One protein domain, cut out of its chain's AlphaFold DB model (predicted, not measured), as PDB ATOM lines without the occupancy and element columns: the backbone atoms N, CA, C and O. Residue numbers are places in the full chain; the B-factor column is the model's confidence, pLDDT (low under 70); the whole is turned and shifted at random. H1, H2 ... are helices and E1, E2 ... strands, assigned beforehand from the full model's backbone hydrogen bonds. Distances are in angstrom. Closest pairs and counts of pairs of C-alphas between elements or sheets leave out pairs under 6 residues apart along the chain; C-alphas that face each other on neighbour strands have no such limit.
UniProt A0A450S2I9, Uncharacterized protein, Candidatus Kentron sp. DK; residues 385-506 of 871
ATOM      1  N   VAL A 385      27.389 -41.174  22.492       93.69
ATOM      2  CA  VAL A 385      27.921 -42.435  23.016       93.69
ATOM      3  C   VAL A 385      26.773 -43.424  23.202       93.69
ATOM      4  O   VAL A 385      25.786 -43.122  23.874       93.69
ATOM      5  N   PHE A 386      26.916 -44.599  22.599       94.69
ATOM      6  CA  PHE A 386      25.973 -45.710  22.627       94.69
ATOM      7  C   PHE A 386      26.431 -46.756  23.641       94.69
ATOM      8  O   PHE A 386      27.553 -47.249  23.553       94.69
ATOM      9  N   PHE A 387      25.561 -47.124  24.579       93.94
ATOM     10  CA  PHE A 387      25.852 -48.103  25.622       93.94
ATOM     11  C   PHE A 387      24.970 -49.344  25.493       93.94
ATOM     12  O   PHE A 387      23.743 -49.229  25.465       93.94
ATOM     13  N   GLY A 388      25.605 -50.519  25.477       92.00
ATOM     14  CA  GLY A 388      24.911 -51.812  25.412       92.00
ATOM     15  C   GLY A 388      24.533 -52.274  23.999       92.00
ATOM     16  O   GLY A 388      23.639 -53.098  23.868       92.00
ATOM     17  N   PHE A 389      25.206 -51.760  22.963       91.62
ATOM     18  CA  PHE A 389      24.987 -52.121  21.551       91.62
ATOM     19  C   PHE A 389      26.107 -53.038  21.036       91.62
ATOM     20  O   PHE A 389      26.866 -52.701  20.115       91.62
ATOM     21  N   ASP A 390      26.280 -54.182  21.696       87.56
ATOM     22  CA  ASP A 390      27.350 -55.146  21.406       87.56
ATOM     23  C   ASP A 390      27.187 -55.848  20.049       87.56
ATOM     24  O   ASP A 390      28.147 -56.379  19.495       87.56
ATOM     25  N   GLU A 391      25.987 -55.801  19.477       88.06
ATOM     26  CA  GLU A 391      25.644 -56.354  18.171       88.06
ATOM     27  C   GLU A 391      26.167 -55.535  16.982       88.06
ATOM     28  O   GLU A 391      26.246 -56.058  15.867       88.06
ATOM     29  N   VAL A 392      26.537 -54.264  17.188       88.69
ATOM     30  CA  VAL A 392      27.088 -53.413  16.123       88.69
ATOM     31  C   VAL A 392      28.517 -53.853  15.815       88.69
ATOM     32  O   VAL A 392      29.382 -53.820  16.689       88.69
ATOM     33  N   ASN A 393      28.772 -54.247  14.565       88.88
ATOM     34  CA  ASN A 393      30.078 -54.753  14.140       88.88
ATOM     35  C   ASN A 393      31.178 -53.671  14.163       88.88
ATOM     36  O   ASN A 393      30.907 -52.475  14.068       88.88
ATOM     37  N   GLU A 394      32.434 -54.108  14.260       86.88
ATOM     38  CA  GLU A 394      33.594 -53.220  14.410       86.88
ATOM     39  C   GLU A 394      33.829 -52.300  13.200       86.88
ATOM     40  O   GLU A 394      34.224 -51.155  13.377       86.88
ATOM     41  N   GLU A 395      33.524 -52.757  11.982       85.12
ATOM     42  CA  GLU A 395      33.636 -51.943  10.760       85.12
ATOM     43  C   GLU A 395      32.708 -50.719  10.822       85.12
ATOM     44  O   GLU A 395      33.141 -49.591  10.602       85.12
ATOM     45  N   THR A 396      31.457 -50.925  11.242       84.75
ATOM     46  CA  THR A 396      30.472 -49.849  11.441       84.75
ATOM     47  C   THR A 396      30.864 -48.938  12.605       84.75
ATOM     48  O   THR A 396      30.676 -47.727  12.538       84.75
ATOM     49  N   ARG A 397      31.421 -49.496  13.688       87.12
ATOM     50  CA  ARG A 397      31.923 -48.697  14.818       87.12
ATOM     51  C   ARG A 397      33.066 -47.781  14.385       87.12
ATOM     52  O   ARG A 397      33.090 -46.623  14.794       87.12
ATOM     53  N   GLN A 398      33.986 -48.282  13.562       82.69
ATOM     54  CA  GLN A 398      35.117 -47.513  13.046       82.69
ATOM     55  C   GLN A 398      34.670 -46.420  12.076       82.69
ATOM     56  O   GLN A 398      35.112 -45.281  12.228       82.69
ATOM     57  N   SER A 399      33.750 -46.714  11.150       80.50
ATOM     58  CA  SER A 399      33.247 -45.702  10.210       80.50
ATOM     59  C   SER A 399      32.481 -44.573  10.908       80.50
ATOM     60  O   SER A 399      32.617 -43.405  10.550       80.50
ATOM     61  N   LEU A 400      31.753 -44.893  11.980       84.69
ATOM     62  CA  LEU A 400      31.031 -43.923  12.806       84.69
ATOM     63  C   LEU A 400      31.914 -43.144  13.793       84.69
ATOM     64  O   LEU A 400      31.470 -42.136  14.352       84.69
ATOM     65  N   ARG A 401      33.164 -43.557  14.006       83.44
ATOM     66  CA  ARG A 401      34.037 -42.929  15.004       83.44
ATOM     67  C   ARG A 401      34.462 -41.520  14.613       83.44
ATOM     68  O   ARG A 401      34.397 -40.616  15.445       83.44
ATOM     69  N   ASN A 402      34.862 -41.325  13.356       76.94
ATOM     70  CA  ASN A 402      35.320 -40.026  12.848       76.94
ATOM     71  C   ASN A 402      34.215 -38.952  12.874       76.94
ATOM     72  O   ASN A 402      34.491 -37.856  13.358       76.94
ATOM     73  N   PRO A 403      32.959 -39.255  12.490       79.00
ATOM     74  CA  PRO A 403      31.823 -38.342  12.671       79.00
ATOM     75  C   PRO A 403      31.413 -38.079  14.138       79.00
ATOM     76  O   PRO A 403      30.444 -37.363  14.402       79.00
ATOM     77  N   GLY A 404      32.131 -38.649  15.112       86.31
ATOM     78  CA  GLY A 404      31.952 -38.361  16.533       86.31
ATOM     79  C   GLY A 404      30.978 -39.290  17.255       86.31
ATOM     80  O   GLY A 404      30.392 -38.879  18.258       86.31
ATOM     81  N   PHE A 405      30.797 -40.529  16.801       89.75
ATOM     82  CA  PHE A 405      29.997 -41.526  17.513       89.75
ATOM     83  C   PHE A 405      30.873 -42.606  18.142       89.75
ATOM     84  O   PHE A 405      31.846 -43.074  17.559       89.75
ATOM     85  N   ARG A 406      30.513 -43.029  19.351       90.56
ATOM     86  CA  ARG A 406      31.287 -44.006  20.119       90.56
ATOM     87  C   ARG A 406      30.385 -45.074  20.714       90.56
ATOM     88  O   ARG A 406      29.245 -44.795  21.067       90.56
ATOM     89  N   PHE A 407      30.916 -46.283  20.857       91.44
ATOM     90  CA  PHE A 407      30.213 -47.433  21.419       91.44
ATOM     91  C   PHE A 407      30.956 -47.926  22.656       91.44
ATOM     92  O   PHE A 407      32.173 -48.091  22.626       91.44
ATOM     93  N   GLU A 408      30.222 -48.144  23.739       90.81
ATOM     94  CA  GLU A 408      30.749 -48.538  25.039       90.81
ATOM     95  C   GLU A 408      29.951 -49.715  25.611       90.81
ATOM     96  O   GLU A 408      28.732 -49.820  25.449       90.81
ATOM     97  N   GLY A 409      30.654 -50.615  26.296       87.81
ATOM     98  CA  GLY A 409      30.031 -51.754  26.968       87.81
ATOM     99  C   GLY A 409      29.396 -51.375  28.309       87.81
ATOM    100  O   GLY A 409      29.672 -50.320  28.886       87.81
ATOM    101  N   GLU A 410      28.599 -52.289  28.863       86.19
ATOM    102  CA  GLU A 410      27.949 -52.152  30.179       86.19
ATOM    103  C   GLU A 410      28.931 -51.781  31.306       86.19
ATOM    104  O   GLU A 410      28.647 -50.916  32.142       86.19
ATOM    105  N   ALA A 411      30.122 -52.388  31.300       84.12
ATOM    106  CA  ALA A 411      31.158 -52.157  32.305       84.12
ATOM    107  C   ALA A 411      31.666 -50.702  32.341       84.12
ATOM    108  O   ALA A 411      32.301 -50.294  33.311       84.12
ATOM    109  N   THR A 412      31.418 -49.891  31.308       83.75
ATOM    110  CA  THR A 412      31.764 -48.457  31.308       83.75
ATOM    111  C   THR A 412      30.846 -47.638  32.209       83.75
ATOM    112  O   THR A 412      31.289 -46.651  32.794       83.75
ATOM    113  N   LEU A 413      29.603 -48.076  32.404       83.06
ATOM    114  CA  LEU A 413      28.637 -47.380  33.253       83.06
ATOM    115  C   LEU A 413      28.582 -47.933  34.676       83.06
ATOM    116  O   LEU A 413      28.475 -47.157  35.625       83.06
ATOM    117  N   PHE A 414      28.636 -49.258  34.826       82.38
ATOM    118  CA  PHE A 414      28.205 -49.918  36.062       82.38
ATOM    119  C   PHE A 414      29.314 -50.592  36.876       82.38
ATOM    120  O   PHE A 414      29.005 -51.101  37.957       82.38
ATOM    121  N   ASP A 415      30.568 -50.610  36.413       79.31
ATOM    122  CA  ASP A 415      31.680 -51.198  37.171       79.31
ATOM    123  C   ASP A 415      32.062 -50.309  38.376       79.31
ATOM    124  O   ASP A 415      32.563 -49.198  38.180       79.31
ATOM    125  N   PRO A 416      31.846 -50.772  39.627       66.00
ATOM    126  CA  PRO A 416      32.153 -49.999  40.830       66.00
ATOM    127  C   PRO A 416      33.657 -49.900  41.123       66.00
ATOM    128  O   PRO A 416      34.050 -49.109  41.974       66.00
ATOM    129  N   ASN A 417      34.498 -50.706  40.464       64.12
ATOM    130  CA  ASN A 417      35.952 -50.682  40.645       64.12
ATOM    131  C   ASN A 417      36.660 -49.792  39.616       64.12
ATOM    132  O   ASN A 417      37.884 -49.662  39.658       64.12
ATOM    133  N   ARG A 418      35.918 -49.214  38.668       65.19
ATOM    134  CA  ARG A 418      36.479 -48.359  37.625       65.19
ATOM    135  C   ARG A 418      36.668 -46.946  38.168       65.19
ATOM    136  O   ARG A 418      35.724 -46.365  38.701       65.19
ATOM    137  N   GLU A 419      37.877 -46.406  38.020       55.34
ATOM    138  CA  GLU A 419      38.207 -45.042  38.445       55.34
ATOM    139  C   GLU A 419      37.305 -43.985  37.772       55.34
ATOM    140  O   GLU A 419      36.718 -44.202  36.701       55.34
ATOM    141  N   ASP A 420      37.187 -42.823  38.421       52.44
ATOM    142  CA  ASP A 420      36.570 -41.622  37.854       52.44
ATOM    143  C   ASP A 420      37.170 -41.316  36.467       52.44
ATOM    144  O   ASP A 420      38.383 -41.374  36.289       52.44
ATOM    145  N   GLY A 421      36.329 -40.998  35.472       52.62
ATOM    146  CA  GLY A 421      36.780 -40.711  34.096       52.62
ATOM    147  C   GLY A 421      36.563 -41.811  33.043       52.62
ATOM    148  O   GLY A 421      36.938 -41.620  31.891       52.62
ATOM    149  N   ALA A 422      35.918 -42.937  33.380       60.31
ATOM    150  CA  ALA A 422      35.606 -43.987  32.393       60.31
ATOM    151  C   ALA A 422      34.560 -43.581  31.330       60.31
ATOM    152  O   ALA A 422      34.548 -44.143  30.237       60.31
ATOM    153  N   ILE A 423      33.672 -42.631  31.647       73.19
ATOM    154  CA  ILE A 423      32.680 -42.122  30.691       73.19
ATOM    155  C   ILE A 423      33.372 -41.071  29.818       73.19
ATOM    156  O   ILE A 423      33.990 -40.160  30.376       73.19
ATOM    157  N   PRO A 424      33.263 -41.160  28.480       76.75
ATOM    158  CA  PRO A 424      33.809 -40.140  27.598       76.75
ATOM    159  C   PRO A 424      33.296 -38.744  28.006       76.75
ATOM    160  O   PRO A 424      32.088 -38.576  28.179       76.75
ATOM    161  N   PRO A 425      34.178 -37.749  28.193       78.00
ATOM    162  CA  PRO A 425      33.768 -36.379  28.488       78.00
ATOM    163  C   PRO A 425      33.191 -35.694  27.242       78.00
ATOM    164  O   PRO A 425      33.387 -36.167  26.121       78.00
ATOM    165  N   ALA A 426      32.495 -34.568  27.447       85.12
ATOM    166  CA  ALA A 426      31.940 -33.720  26.384       85.12
ATOM    167  C   ALA A 426      31.120 -34.505  25.338       85.12
ATOM    168  O   ALA A 426      31.423 -34.524  24.145       85.12
ATOM    169  N   VAL A 427      30.078 -35.181  25.822       88.56
ATOM    170  CA  VAL A 427      29.138 -35.963  25.008       88.56
ATOM    171  C   VAL A 427      27.840 -35.180  24.851       88.56
ATOM    172  O   VAL A 427      27.303 -34.703  25.849       88.56
ATOM    173  N   ARG A 428      27.287 -35.082  23.637       90.69
ATOM    174  CA  ARG A 428      25.992 -34.399  23.423       90.69
ATOM    175  C   ARG A 428      24.810 -35.273  23.755       90.69
ATOM    176  O   ARG A 428      23.888 -34.788  24.405       90.69
ATOM    177  N   PHE A 429      24.844 -36.522  23.293       94.88
ATOM    178  CA  PHE A 429      23.796 -37.513  23.494       94.88
ATOM    179  C   PHE A 429      24.354 -38.793  24.113       94.88
ATOM    180  O   PHE A 429      25.325 -39.367  23.623       94.88
ATOM    181  N   ALA A 430      23.696 -39.283  25.157       95.12
ATOM    182  CA  ALA A 430      23.894 -40.643  25.636       95.12
ATOM    183  C   ALA A 430      22.727 -41.512  25.164       95.12
ATOM    184  O   ALA A 430      21.568 -41.195  25.435       95.12
ATOM    185  N   VAL A 431      23.032 -42.608  24.473       96.81
ATOM    186  CA  VAL A 431      22.034 -43.569  24.001       96.81
ATOM    187  C   VAL A 431      22.216 -44.878  24.754       96.81
ATOM    188  O   VAL A 431      23.298 -45.455  24.749       96.81
ATOM    189  N   LEU A 432      21.162 -45.338  25.419       95.94
ATOM    190  CA  LEU A 432      21.164 -46.523  26.271       95.94
ATOM    191  C   LEU A 432      20.244 -47.583  25.661       95.94
ATOM    192  O   LEU A 432      19.088 -47.283  25.348       95.94
ATOM    193  N   ASP A 433      20.729 -48.814  25.524       94.62
ATOM    194  CA  ASP A 433      19.868 -49.947  25.184       94.62
ATOM    195  C   ASP A 433      18.859 -50.234  26.318       94.62
ATOM    196  O   ASP A 433      19.178 -50.173  27.510       94.62
ATOM    197  N   ALA A 434      17.608 -50.536  25.971       94.69
ATOM    198  CA  ALA A 434      16.561 -50.807  26.954       94.69
ATOM    199  C   ALA A 434      16.832 -52.081  27.774       94.69
ATOM    200  O   ALA A 434      16.495 -52.117  28.960       94.69
ATOM    201  N   GLY A 435      17.467 -53.101  27.188       91.94
ATOM    202  CA  GLY A 435      17.863 -54.325  27.887       91.94
ATOM    203  C   GLY A 435      18.912 -54.064  28.970       91.94
ATOM    204  O   GLY A 435      18.819 -54.608  30.076       91.94
ATOM    205  N   LEU A 436      19.849 -53.148  28.708       90.69
ATOM    206  CA  LEU A 436      20.812 -52.660  29.701       90.69
ATOM    207  C   LEU A 436      20.117 -51.992  30.901       90.69
ATOM    208  O   LEU A 436      20.500 -52.194  32.054       90.69
ATOM    209  N   ILE A 437      19.066 -51.212  30.650       92.31
ATOM    210  CA  ILE A 437      18.291 -50.539  31.698       92.31
ATOM    211  C   ILE A 437      17.436 -51.522  32.504       92.31
ATOM    212  O   ILE A 437      17.319 -51.399  33.730       92.31
ATOM    213  N   ASP A 438      16.834 -52.509  31.845       90.81
ATOM    214  CA  ASP A 438      15.988 -53.504  32.502       90.81
ATOM    215  C   ASP A 438      16.775 -54.427  33.437       90.81
ATOM    216  O   ASP A 438      16.264 -54.785  34.499       90.81
ATOM    217  N   SER A 439      18.036 -54.721  33.111       90.19
ATOM    218  CA  SER A 439      18.919 -55.567  33.925       90.19
ATOM    219  C   SER A 439      19.389 -54.928  35.243       90.19
ATOM    220  O   SER A 439      19.918 -55.630  36.106       90.19
ATOM    221  N   HIS A 440      19.157 -53.625  35.452       90.31
ATOM    222  CA  HIS A 440      19.637 -52.882  36.621       90.31
ATOM    223  C   HIS A 440      18.514 -52.309  37.497       90.31
ATOM    224  O   HIS A 440      17.434 -51.947  37.030       90.31
ATOM    225  N   ALA A 441      18.775 -52.180  38.801       88.94
ATOM    226  CA  ALA A 441      17.873 -51.496  39.728       88.94
ATOM    227  C   ALA A 441      17.856 -49.973  39.482       88.94
ATOM    228  O   ALA A 441      18.885 -49.392  39.128       88.94
ATOM    229  N   ASN A 442      16.720 -49.313  39.749       88.12
ATOM    230  CA  ASN A 442      16.552 -47.862  39.549       88.12
ATOM    231  C   ASN A 442      17.602 -47.026  40.291       88.12
ATOM    232  O   ASN A 442      18.008 -45.985  39.792       88.12
ATOM    233  N   GLU A 443      18.064 -47.482  41.457       86.12
ATOM    234  CA  GLU A 443      19.117 -46.813  42.231       86.12
ATOM    235  C   GLU A 443      20.449 -46.777  41.468       86.12
ATOM    236  O   GLU A 443      21.071 -45.720  41.362       86.12
ATOM    237  N   ARG A 444      20.853 -47.901  40.856       86.81
ATOM    238  CA  ARG A 444      22.087 -47.977  40.051       86.81
ATOM    239  C   ARG A 444      21.975 -47.155  38.773       86.81
ATOM    240  O   ARG A 444      22.927 -46.471  38.414       86.81
ATOM    241  N   VAL A 445      20.814 -47.182  38.114       88.38
ATOM    242  CA  VAL A 445      20.551 -46.322  36.950       88.38
ATOM    243  C   VAL A 445      20.600 -44.850  37.373       88.38
ATOM    244  O   VAL A 445      21.308 -44.058  36.766       88.38
ATOM    245  N   GLY A 446      19.937 -44.485  38.471       85.81
ATOM    246  CA  GLY A 446      19.938 -43.132  39.032       85.81
ATOM    247  C   GLY A 446      21.339 -42.578  39.284       85.81
ATOM    248  O   GLY A 446      21.608 -41.430  38.935       85.81
ATOM    249  N   ALA A 447      22.241 -43.405  39.820       81.12
ATOM    250  CA  ALA A 447      23.621 -43.020  40.106       81.12
ATOM    251  C   ALA A 447      24.426 -42.641  38.848       81.12
ATOM    252  O   ALA A 447      25.258 -41.736  38.902       81.12
ATOM    253  N   ILE A 448      24.173 -43.288  37.703       86.44
ATOM    254  CA  ILE A 448      24.910 -43.004  36.461       86.44
ATOM    255  C   ILE A 448      24.319 -41.837  35.659       86.44
ATOM    256  O   ILE A 448      25.055 -41.174  34.932       86.44
ATOM    257  N   LEU A 449      23.021 -41.544  35.798       86.62
ATOM    258  CA  LEU A 449      22.339 -40.515  34.998       86.62
ATOM    259  C   LEU A 449      22.960 -39.125  35.172       86.62
ATOM    260  O   LEU A 449      23.088 -38.381  34.206       86.62
ATOM    261  N   ASN A 450      23.411 -38.789  36.383       80.44
ATOM    262  CA  ASN A 450      24.077 -37.511  36.644       80.44
ATOM    263  C   ASN A 450      25.442 -37.389  35.945       80.44
ATOM    264  O   ASN A 450      25.893 -36.267  35.684       80.44
ATOM    265  N   ARG A 451      26.071 -38.521  35.597       81.94
ATOM    266  CA  ARG A 451      27.358 -38.568  34.895       81.94
ATOM    267  C   ARG A 451      27.222 -38.383  33.384       81.94
ATOM    268  O   ARG A 451      28.146 -37.898  32.742       81.94
ATOM    269  N   LEU A 452      26.061 -38.721  32.830       88.38
ATOM    270  CA  LEU A 452      25.724 -38.546  31.417       88.38
ATOM    271  C   LEU A 452      25.297 -37.095  31.116       88.38
ATOM    272  O   LEU A 452      24.934 -36.363  32.044       88.38
ATOM    273  N   PRO A 453      25.332 -36.639  29.850       90.06
ATOM    274  CA  PRO A 453      24.706 -35.374  29.462       90.06
ATOM    275  C   PRO A 453      23.192 -35.409  29.688       90.06
ATOM    276  O   PRO A 453      22.610 -36.461  29.930       90.06
ATOM    277  N   PHE A 454      22.530 -34.260  29.573       91.50
ATOM    278  CA  PHE A 454      21.074 -34.182  29.742       91.50
ATOM    279  C   PHE A 454      20.297 -34.898  28.641       91.50
ATOM    280  O   PHE A 454      19.205 -35.415  28.892       91.50
ATOM    281  N   ARG A 455      20.839 -34.924  27.419       94.44
ATOM    282  CA  ARG A 455      20.190 -35.580  26.284       94.44
ATOM    283  C   ARG A 455      20.424 -37.082  26.372       94.44
ATOM    284  O   ARG A 455      21.375 -37.621  25.807       94.44
ATOM    285  N   ILE A 456      19.559 -37.752  27.124       95.56
ATOM    286  CA  ILE A 456      19.591 -39.202  27.310       95.56
ATOM    287  C   ILE A 456      18.421 -39.816  26.552       95.56
ATOM    288  O   ILE A 456      17.264 -39.447  26.777       95.56
ATOM    289  N   ILE A 457      18.731 -40.768  25.673       97.25
ATOM    290  CA  ILE A 457      17.758 -41.540  24.904       97.25
ATOM    291  C   ILE A 457      17.899 -43.010  25.292       97.25
ATOM    292  O   ILE A 457      18.939 -43.619  25.078       97.25
ATOM    293  N   VAL A 458      16.840 -43.598  25.836       96.88
ATOM    294  CA  VAL A 458      16.718 -45.046  26.015       96.88
ATOM    295  C   VAL A 458      15.951 -45.599  24.823       96.88
ATOM    296  O   VAL A 458      14.811 -45.191  24.578       96.88
ATOM    297  N   THR A 459      16.565 -46.507  24.072       95.56
ATOM    298  CA  THR A 459      15.973 -47.103  22.868       95.56
ATOM    299  C   THR A 459      15.736 -48.599  23.041       95.56
ATOM    300  O   THR A 459      16.513 -49.292  23.685       95.56
ATOM    301  N   GLY A 460      14.623 -49.088  22.497       92.06
ATOM    302  CA  GLY A 460      14.159 -50.464  22.647       92.06
ATOM    303  C   GLY A 460      12.896 -50.559  23.505       92.06
ATOM    304  O   GLY A 460      12.217 -49.569  23.784       92.06
ATOM    305  N   SER A 461      12.520 -51.779  23.890       90.50
ATOM    306  CA  SER A 461      11.316 -52.013  24.697       90.50
ATOM    307  C   SER A 461      11.676 -52.234  26.161       90.50
ATOM    308  O   SER A 461      12.120 -53.318  26.517       90.50
ATOM    309  N   ILE A 462      11.432 -51.221  26.998       90.38
ATOM    310  CA  ILE A 462      11.516 -51.337  28.462       90.38
ATOM    311  C   ILE A 462      10.342 -52.197  28.940       90.38
ATOM    312  O   ILE A 462       9.178 -51.850  28.715       90.38
ATOM    313  N   THR A 463      10.643 -53.324  29.576       90.25
ATOM    314  CA  THR A 463       9.653 -54.304  30.043       90.25
ATOM    315  C   THR A 463       8.929 -53.850  31.309       90.25
ATOM    316  O   THR A 463       7.736 -54.119  31.464       90.25
ATOM    317  N   ASP A 464       9.608 -53.108  32.186       89.50
ATOM    318  CA  ASP A 464       9.027 -52.525  33.397       89.50
ATOM    319  C   ASP A 464       8.381 -51.156  33.104       89.50
ATOM    320  O   ASP A 464       9.044 -50.126  32.947       89.50
ATOM    321  N   THR A 465       7.045 -51.122  33.083       88.50
ATOM    322  CA  THR A 465       6.270 -49.891  32.861       88.50
ATOM    323  C   THR A 465       6.486 -48.835  33.947       88.50
ATOM    324  O   THR A 465       6.442 -47.639  33.653       88.50
ATOM    325  N   GLY A 466       6.723 -49.254  35.196       90.75
ATOM    326  CA  GLY A 466       7.011 -48.347  36.307       90.75
ATOM    327  C   GLY A 466       8.371 -47.678  36.133       90.75
ATOM    328  O   GLY A 466       8.487 -46.462  36.303       90.75
ATOM    329  N   LYS A 467       9.379 -48.440  35.696       91.75
ATOM    330  CA  LYS A 467      10.706 -47.915  35.343       91.75
ATOM    331  C   LYS A 467      10.640 -46.950  34.156       91.75
ATOM    332  O   LYS A 467      11.209 -45.863  34.235       91.75
ATOM    333  N   ALA A 468       9.887 -47.276  33.104       90.12
ATOM    334  CA  ALA A 468       9.682 -46.372  31.968       90.12
ATOM    335  C   ALA A 468       9.034 -45.038  32.392       90.12
ATOM    336  O   ALA A 468       9.463 -43.962  31.970       90.12
ATOM    337  N   GLN A 469       8.026 -45.086  33.273       88.81
ATOM    338  CA  GLN A 469       7.393 -43.880  33.814       88.81
ATOM    339  C   GLN A 469       8.351 -43.075  34.706       88.81
ATOM    340  O   GLN A 469       8.365 -41.844  34.633       88.81
ATOM    341  N   TRP A 470       9.173 -43.754  35.510       89.56
ATOM    342  CA  TRP A 470      10.204 -43.131  36.341       89.56
ATOM    343  C   TRP A 470      11.253 -42.388  35.499       89.56
ATOM    344  O   TRP A 470      11.512 -41.213  35.760       89.56
ATOM    345  N   LEU A 471      11.781 -43.014  34.440       90.06
ATOM    346  CA  LEU A 471      12.720 -42.381  33.500       90.06
ATOM    347  C   LEU A 471      12.100 -41.151  32.826       90.06
ATOM    348  O   LEU A 471      12.709 -40.081  32.786       90.06
ATOM    349  N   LYS A 472      10.846 -41.266  32.367       87.50
ATOM    350  CA  LYS A 472      10.122 -40.146  31.750       87.50
ATOM    351  C   LYS A 472       9.973 -38.962  32.713       87.50
ATOM    352  O   LYS A 472      10.169 -37.820  32.291       87.50
ATOM    353  N   LYS A 473       9.662 -39.224  33.994       83.75
ATOM    354  CA  LYS A 473       9.589 -38.200  35.056       83.75
ATOM    355  C   LYS A 473      10.951 -37.538  35.298       83.75
ATOM    356  O   LYS A 473      11.005 -36.335  35.514       83.75
ATOM    357  N   LYS A 474      12.039 -38.303  35.190       83.56
ATOM    358  CA  LYS A 474      13.428 -37.833  35.317       83.56
ATOM    359  C   LYS A 474      13.959 -37.058  34.105       83.56
ATOM    360  O   LYS A 474      15.119 -36.672  34.116       83.56
ATOM    361  N   GLY A 475      13.148 -36.802  33.077       87.50
ATOM    362  CA  GLY A 475      13.610 -36.012  31.934       87.50
ATOM    363  C   GLY A 475      14.223 -36.829  30.792       87.50
ATOM    364  O   GLY A 475      14.930 -36.250  29.976       87.50
ATOM    365  N   ILE A 476      14.017 -38.153  30.751       91.75
ATOM    366  CA  ILE A 476      14.713 -39.057  29.818       91.75
ATOM    367  C   ILE A 476      13.792 -39.459  28.665       91.75
ATOM    368  O   ILE A 476      12.653 -39.892  28.883       91.75
ATOM    369  N   ALA A 477      14.301 -39.356  27.437       93.81
ATOM    370  CA  ALA A 477      13.582 -39.773  26.242       93.81
ATOM    371  C   ALA A 477      13.591 -41.304  26.141       93.81
ATOM    372  O   ALA A 477      14.647 -41.923  26.151       93.81
ATOM    373  N   CYS A 478      12.415 -41.926  26.046       94.00
ATOM    374  CA  CYS A 478      12.280 -43.372  25.857       94.00
ATOM    375  C   CYS A 478      11.586 -43.634  24.519       94.00
ATOM    376  O   CYS A 478      10.489 -43.121  24.294       94.00
ATOM    377  N   THR A 479      12.194 -44.438  23.650       92.56
ATOM    378  CA  THR A 479      11.671 -44.729  22.311       92.56
ATOM    379  C   THR A 479      11.796 -46.203  21.953       92.56
ATOM    380  O   THR A 479      12.758 -46.869  22.307       92.56
ATOM    381  N   LYS A 480      10.815 -46.723  21.210       91.25
ATOM    382  CA  LYS A 480      10.876 -48.083  20.651       91.25
ATOM    383  C   LYS A 480      11.621 -48.133  19.317       91.25
ATOM    384  O   LYS A 480      11.905 -49.221  18.826       91.25
ATOM    385  N   ASN A 481      11.878 -46.976  18.707       88.38
ATOM    386  CA  ASN A 481      12.606 -46.890  17.450       88.38
ATOM    387  C   ASN A 481      14.073 -47.204  17.711       88.38
ATOM    388  O   ASN A 481      14.699 -46.513  18.509       88.38
ATOM    389  N   LEU A 482      14.618 -48.205  17.027       88.56
ATOM    390  CA  LEU A 482      16.044 -48.505  17.102       88.56
ATOM    391  C   LEU A 482      16.856 -47.465  16.314       88.56
ATOM    392  O   LEU A 482      16.320 -46.874  15.363       88.56
ATOM    393  N   PRO A 483      18.124 -47.224  16.689       88.62
ATOM    394  CA  PRO A 483      19.031 -46.443  15.866       88.62
ATOM    395  C   PRO A 483      19.214 -47.135  14.506       88.62
ATOM    396  O   PRO A 483      19.243 -48.368  14.444       88.62
ATOM    397  N   PRO A 484      19.312 -46.381  13.402       86.44
ATOM    398  CA  PRO A 484      19.379 -46.944  12.062       86.44
ATOM    399  C   PRO A 484      20.789 -47.469  11.766       86.44
ATOM    400  O   PRO A 484      21.451 -46.938  10.891       86.44
ATOM    401  N   PHE A 485      21.285 -48.481  12.482       82.06
ATOM    402  CA  PHE A 485      22.611 -49.038  12.206       82.06
ATOM    403  C   PHE A 485      22.613 -49.837  10.879       82.06
ATOM    404  O   PHE A 485      21.826 -50.769  10.725       82.06
ATOM    405  N   GLY A 486      23.489 -49.504   9.919       59.91
ATOM    406  CA  GLY A 486      23.814 -50.355   8.761       59.91
ATOM    407  C   GLY A 486      22.874 -50.329   7.542       59.91
ATOM    408  O   GLY A 486      22.660 -51.379   6.938       59.91
ATOM    409  N   GLN A 487      22.332 -49.175   7.125       55.00
ATOM    410  CA  GLN A 487      21.557 -49.048   5.870       55.00
ATOM    411  C   GLN A 487      22.256 -48.191   4.790       55.00
ATOM    412  O   GLN A 487      21.679 -47.235   4.286       55.00
ATOM    413  N   GLY A 488      23.487 -48.513   4.382       52.56
ATOM    414  CA  GLY A 488      24.130 -47.835   3.242       52.56
ATOM    415  C   GLY A 488      25.647 -48.005   3.182       52.56
ATOM    416  O   GLY A 488      26.264 -48.314   4.190       52.56
ATOM    417  N   ALA A 489      26.226 -47.825   1.989       48.72
ATOM    418  CA  ALA A 489      27.658 -47.988   1.701       48.72
ATOM    419  C   ALA A 489      28.454 -46.661   1.725       48.72
ATOM    420  O   ALA A 489      29.566 -46.622   1.211       48.72
ATOM    421  N   ASP A 490      27.867 -45.579   2.252       62.34
ATOM    422  CA  ASP A 490      28.482 -44.247   2.301       62.34
ATOM    423  C   ASP A 490      28.483 -43.716   3.743       62.34
ATOM    424  O   ASP A 490      27.422 -43.454   4.324       62.34
ATOM    425  N   ASP A 491      29.679 -43.612   4.326       59.81
ATOM    426  CA  ASP A 491      29.906 -43.330   5.747       59.81
ATOM    427  C   ASP A 491      29.408 -41.933   6.167       59.81
ATOM    428  O   ASP A 491      28.891 -41.762   7.276       59.81
ATOM    429  N   GLY A 492      29.504 -40.932   5.279       61.41
ATOM    430  CA  GLY A 492      29.091 -39.550   5.564       61.41
ATOM    431  C   GLY A 492      27.571 -39.400   5.656       61.41
ATOM    432  O   GLY A 492      27.034 -38.860   6.628       61.41
ATOM    433  N   LYS A 493      26.859 -39.986   4.693       70.81
ATOM    434  CA  LYS A 493      25.393 -40.009   4.671       70.81
ATOM    435  C   LYS A 493      24.806 -40.682   5.911       70.81
ATOM    436  O   LYS A 493      23.810 -40.233   6.480       70.81
ATOM    437  N   PHE A 494      25.460 -41.750   6.348       77.69
ATOM    438  CA  PHE A 494      25.057 -42.540   7.498       77.69
ATOM    439  C   PHE A 494      25.162 -41.772   8.828       77.69
ATOM    440  O   PHE A 494      24.236 -41.800   9.644       77.69
ATOM    441  N   ALA A 495      26.244 -41.016   9.032       82.56
ATOM    442  CA  ALA A 495      26.421 -40.150  10.199       82.56
ATOM    443  C   ALA A 495      25.358 -39.040  10.290       82.56
ATOM    444  O   ALA A 495      24.822 -38.757  11.374       82.56
ATOM    445  N   GLY A 496      25.008 -38.442   9.147       84.38
ATOM    446  CA  GLY A 496      23.952 -37.437   9.063       84.38
ATOM    447  C   GLY A 496      22.576 -37.999   9.432       84.38
ATOM    448  O   GLY A 496      21.837 -37.380  10.206       84.38
ATOM    449  N   GLU A 497      22.242 -39.203   8.960       85.94
ATOM    450  CA  GLU A 497      20.998 -39.902   9.315       85.94
ATOM    451  C   GLU A 497      20.917 -40.241  10.810       85.94
ATOM    452  O   GLU A 497      19.869 -40.040  11.434       85.94
ATOM    453  N   LEU A 498      22.021 -40.692  11.411       89.94
ATOM    454  CA  LEU A 498      22.078 -40.997  12.841       89.94
ATOM    455  C   LEU A 498      21.909 -39.735  13.700       89.94
ATOM    456  O   LEU A 498      21.153 -39.742  14.673       89.94
ATOM    457  N   THR A 499      22.529 -38.621  13.307       90.62
ATOM    458  CA  THR A 499      22.340 -37.321  13.974       90.62
ATOM    459  C   THR A 499      20.888 -36.845  13.883       90.62
ATOM    460  O   THR A 499      20.309 -36.411  14.881       90.62
ATOM    461  N   ARG A 500      20.249 -36.979  12.712       89.56
ATOM    462  CA  ARG A 500      18.817 -36.673  12.540       89.56
ATOM    463  C   ARG A 500      17.932 -37.568  13.405       89.56
ATOM    464  O   ARG A 500      16.960 -37.082  13.983       89.56
ATOM    465  N   TRP A 501      18.269 -38.854  13.537       92.25
ATOM    466  CA  TRP A 501      17.573 -39.776  14.436       92.25
ATOM    467  C   TRP A 501      17.637 -39.291  15.892       92.25
ATOM    468  O   TRP A 501      16.588 -39.181  16.525       92.25
ATOM    469  N   LEU A 502      18.822 -38.914  16.392       95.00
ATOM    470  CA  LEU A 502      19.000 -38.402  17.760       95.00
ATOM    471  C   LEU A 502      18.101 -37.191  18.030       95.00
ATOM    472  O   LEU A 502      17.331 -37.178  18.995       95.00
ATOM    473  N   TRP A 503      18.148 -36.198  17.140       93.81
ATOM    474  CA  TRP A 503      17.340 -34.988  17.264       93.81
ATOM    475  C   TRP A 503      15.842 -35.259  17.163       93.81
ATOM    476  O   TRP A 503      15.072 -34.675  17.925       93.81
ATOM    477  N   ARG A 504      15.409 -36.166  16.279       91.94
ATOM    478  CA  ARG A 504      13.995 -36.537  16.153       91.94
ATOM    479  C   ARG A 504      13.446 -37.114  17.449       91.94
ATOM    480  O   ARG A 504      12.402 -36.662  17.914       91.94
ATOM    481  N   GLU A 505      14.119 -38.114  18.017       93.25
ATOM    482  CA  GLU A 505      13.628 -38.784  19.226       93.25
ATOM    483  C   GLU A 505      13.660 -37.830  20.431       93.25
ATOM    484  O   GLU A 505      12.714 -37.787  21.220       93.25
ATOM    485  N   TRP A 506      14.697 -36.994  20.531       94.19
ATOM    486  CA  TRP A 506      14.825 -35.999  21.594       94.19
ATOM    487  C   TRP A 506      13.778 -34.879  21.512       94.19
ATOM    488  O   TRP A 506      13.065 -34.611  22.483       94.19
TER     489      TRP A 506
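This is residues 385 to 506 of the 871 residues of an uncharacterized protein of Candidatus Kentron sp. DK (UniProt A0A450S2I9). A strongly twisted sheet of five parallel strands makes the core, with the long helix H6 crossing one face, H3 and H5 on the opposite face, and H1 packed on the edge strand E2. H2 and H4 lie off the sheet, and residues 415 to 420 stick out. The printed part has 122 residues, with six named helices and five named strands in the order E1 H1 E2 H2 E3 H3 H4 E4 H5 E5 H6; the sheet's order is E2 E1 E3 E4 E5, and the class is mixed, helices and strands. It is compact, with a radius of gyration of the C-alphas of 14.2 A, and spans 41 by 32 by 23 A.

E1, residues 385 to 387, is parallel to E2, residues 405 to 408, with N 386 and O 406 within hydrogen-bond range at 2.8 A. H1, residues 394 to 401, is on the sheet; its closest C-alphas to E2 are those of Arg 397 and Phe 407, 6.9 A apart. E3, residues 427 to 433, is parallel to E1, with N 387 and O 431 2.8 A apart. H2, residues 411 to 414, and H4, residues 442 to 449, only just touch, with 3 pairs of C-alphas within 8 A, the closest Leu 413 and Ile 448 at 6.6 A. E4, residues 455 to 459, is parallel to E3, with N 432 and O 457 2.8 A apart, and to E5, residues 477 to 479, with N 458 and O 477 2.8 A apart. H3, residues 434 to 438, and H5, residues 465 to 473, are on the same face; H5 is over E5 and runs along the strands, at 6 degrees to E5 on the local plane. H6, residues 491 to 506, is on the opposite face at a height over the sheet of 10.1 A, across the strands at 81 degrees to E4 on the local plane. Strand-helix-strand units, parallel neighbour strands with helices between, are E1 H1 E2, E3 H3 H4 E4 and E4 H5 E5; E2 H2 E3 is split by E1, and each of the four crossovers is right-handed. Every O i to N i+4 pair is within hydrogen-bond range in H1, H3, H4, H5 and H6; H2 is too short for such a pair.

E1 begins at C-alpha 385 (27.921, -42.435, 23.016). E3 is 16.8 A long, E4 12.7 A and H5 12.3 A. H6, 23.1 A long, ends at C-alpha 506 (14.825, -35.999, 21.594).

The C-alphas farthest apart, Glu 443 and Ala 489, are 41.4 A apart. The printed part has no cut. The links H2 to E3 and E5 to H6 are long. Confidence is under 70 at residues 416 to 422 and 486 to 492.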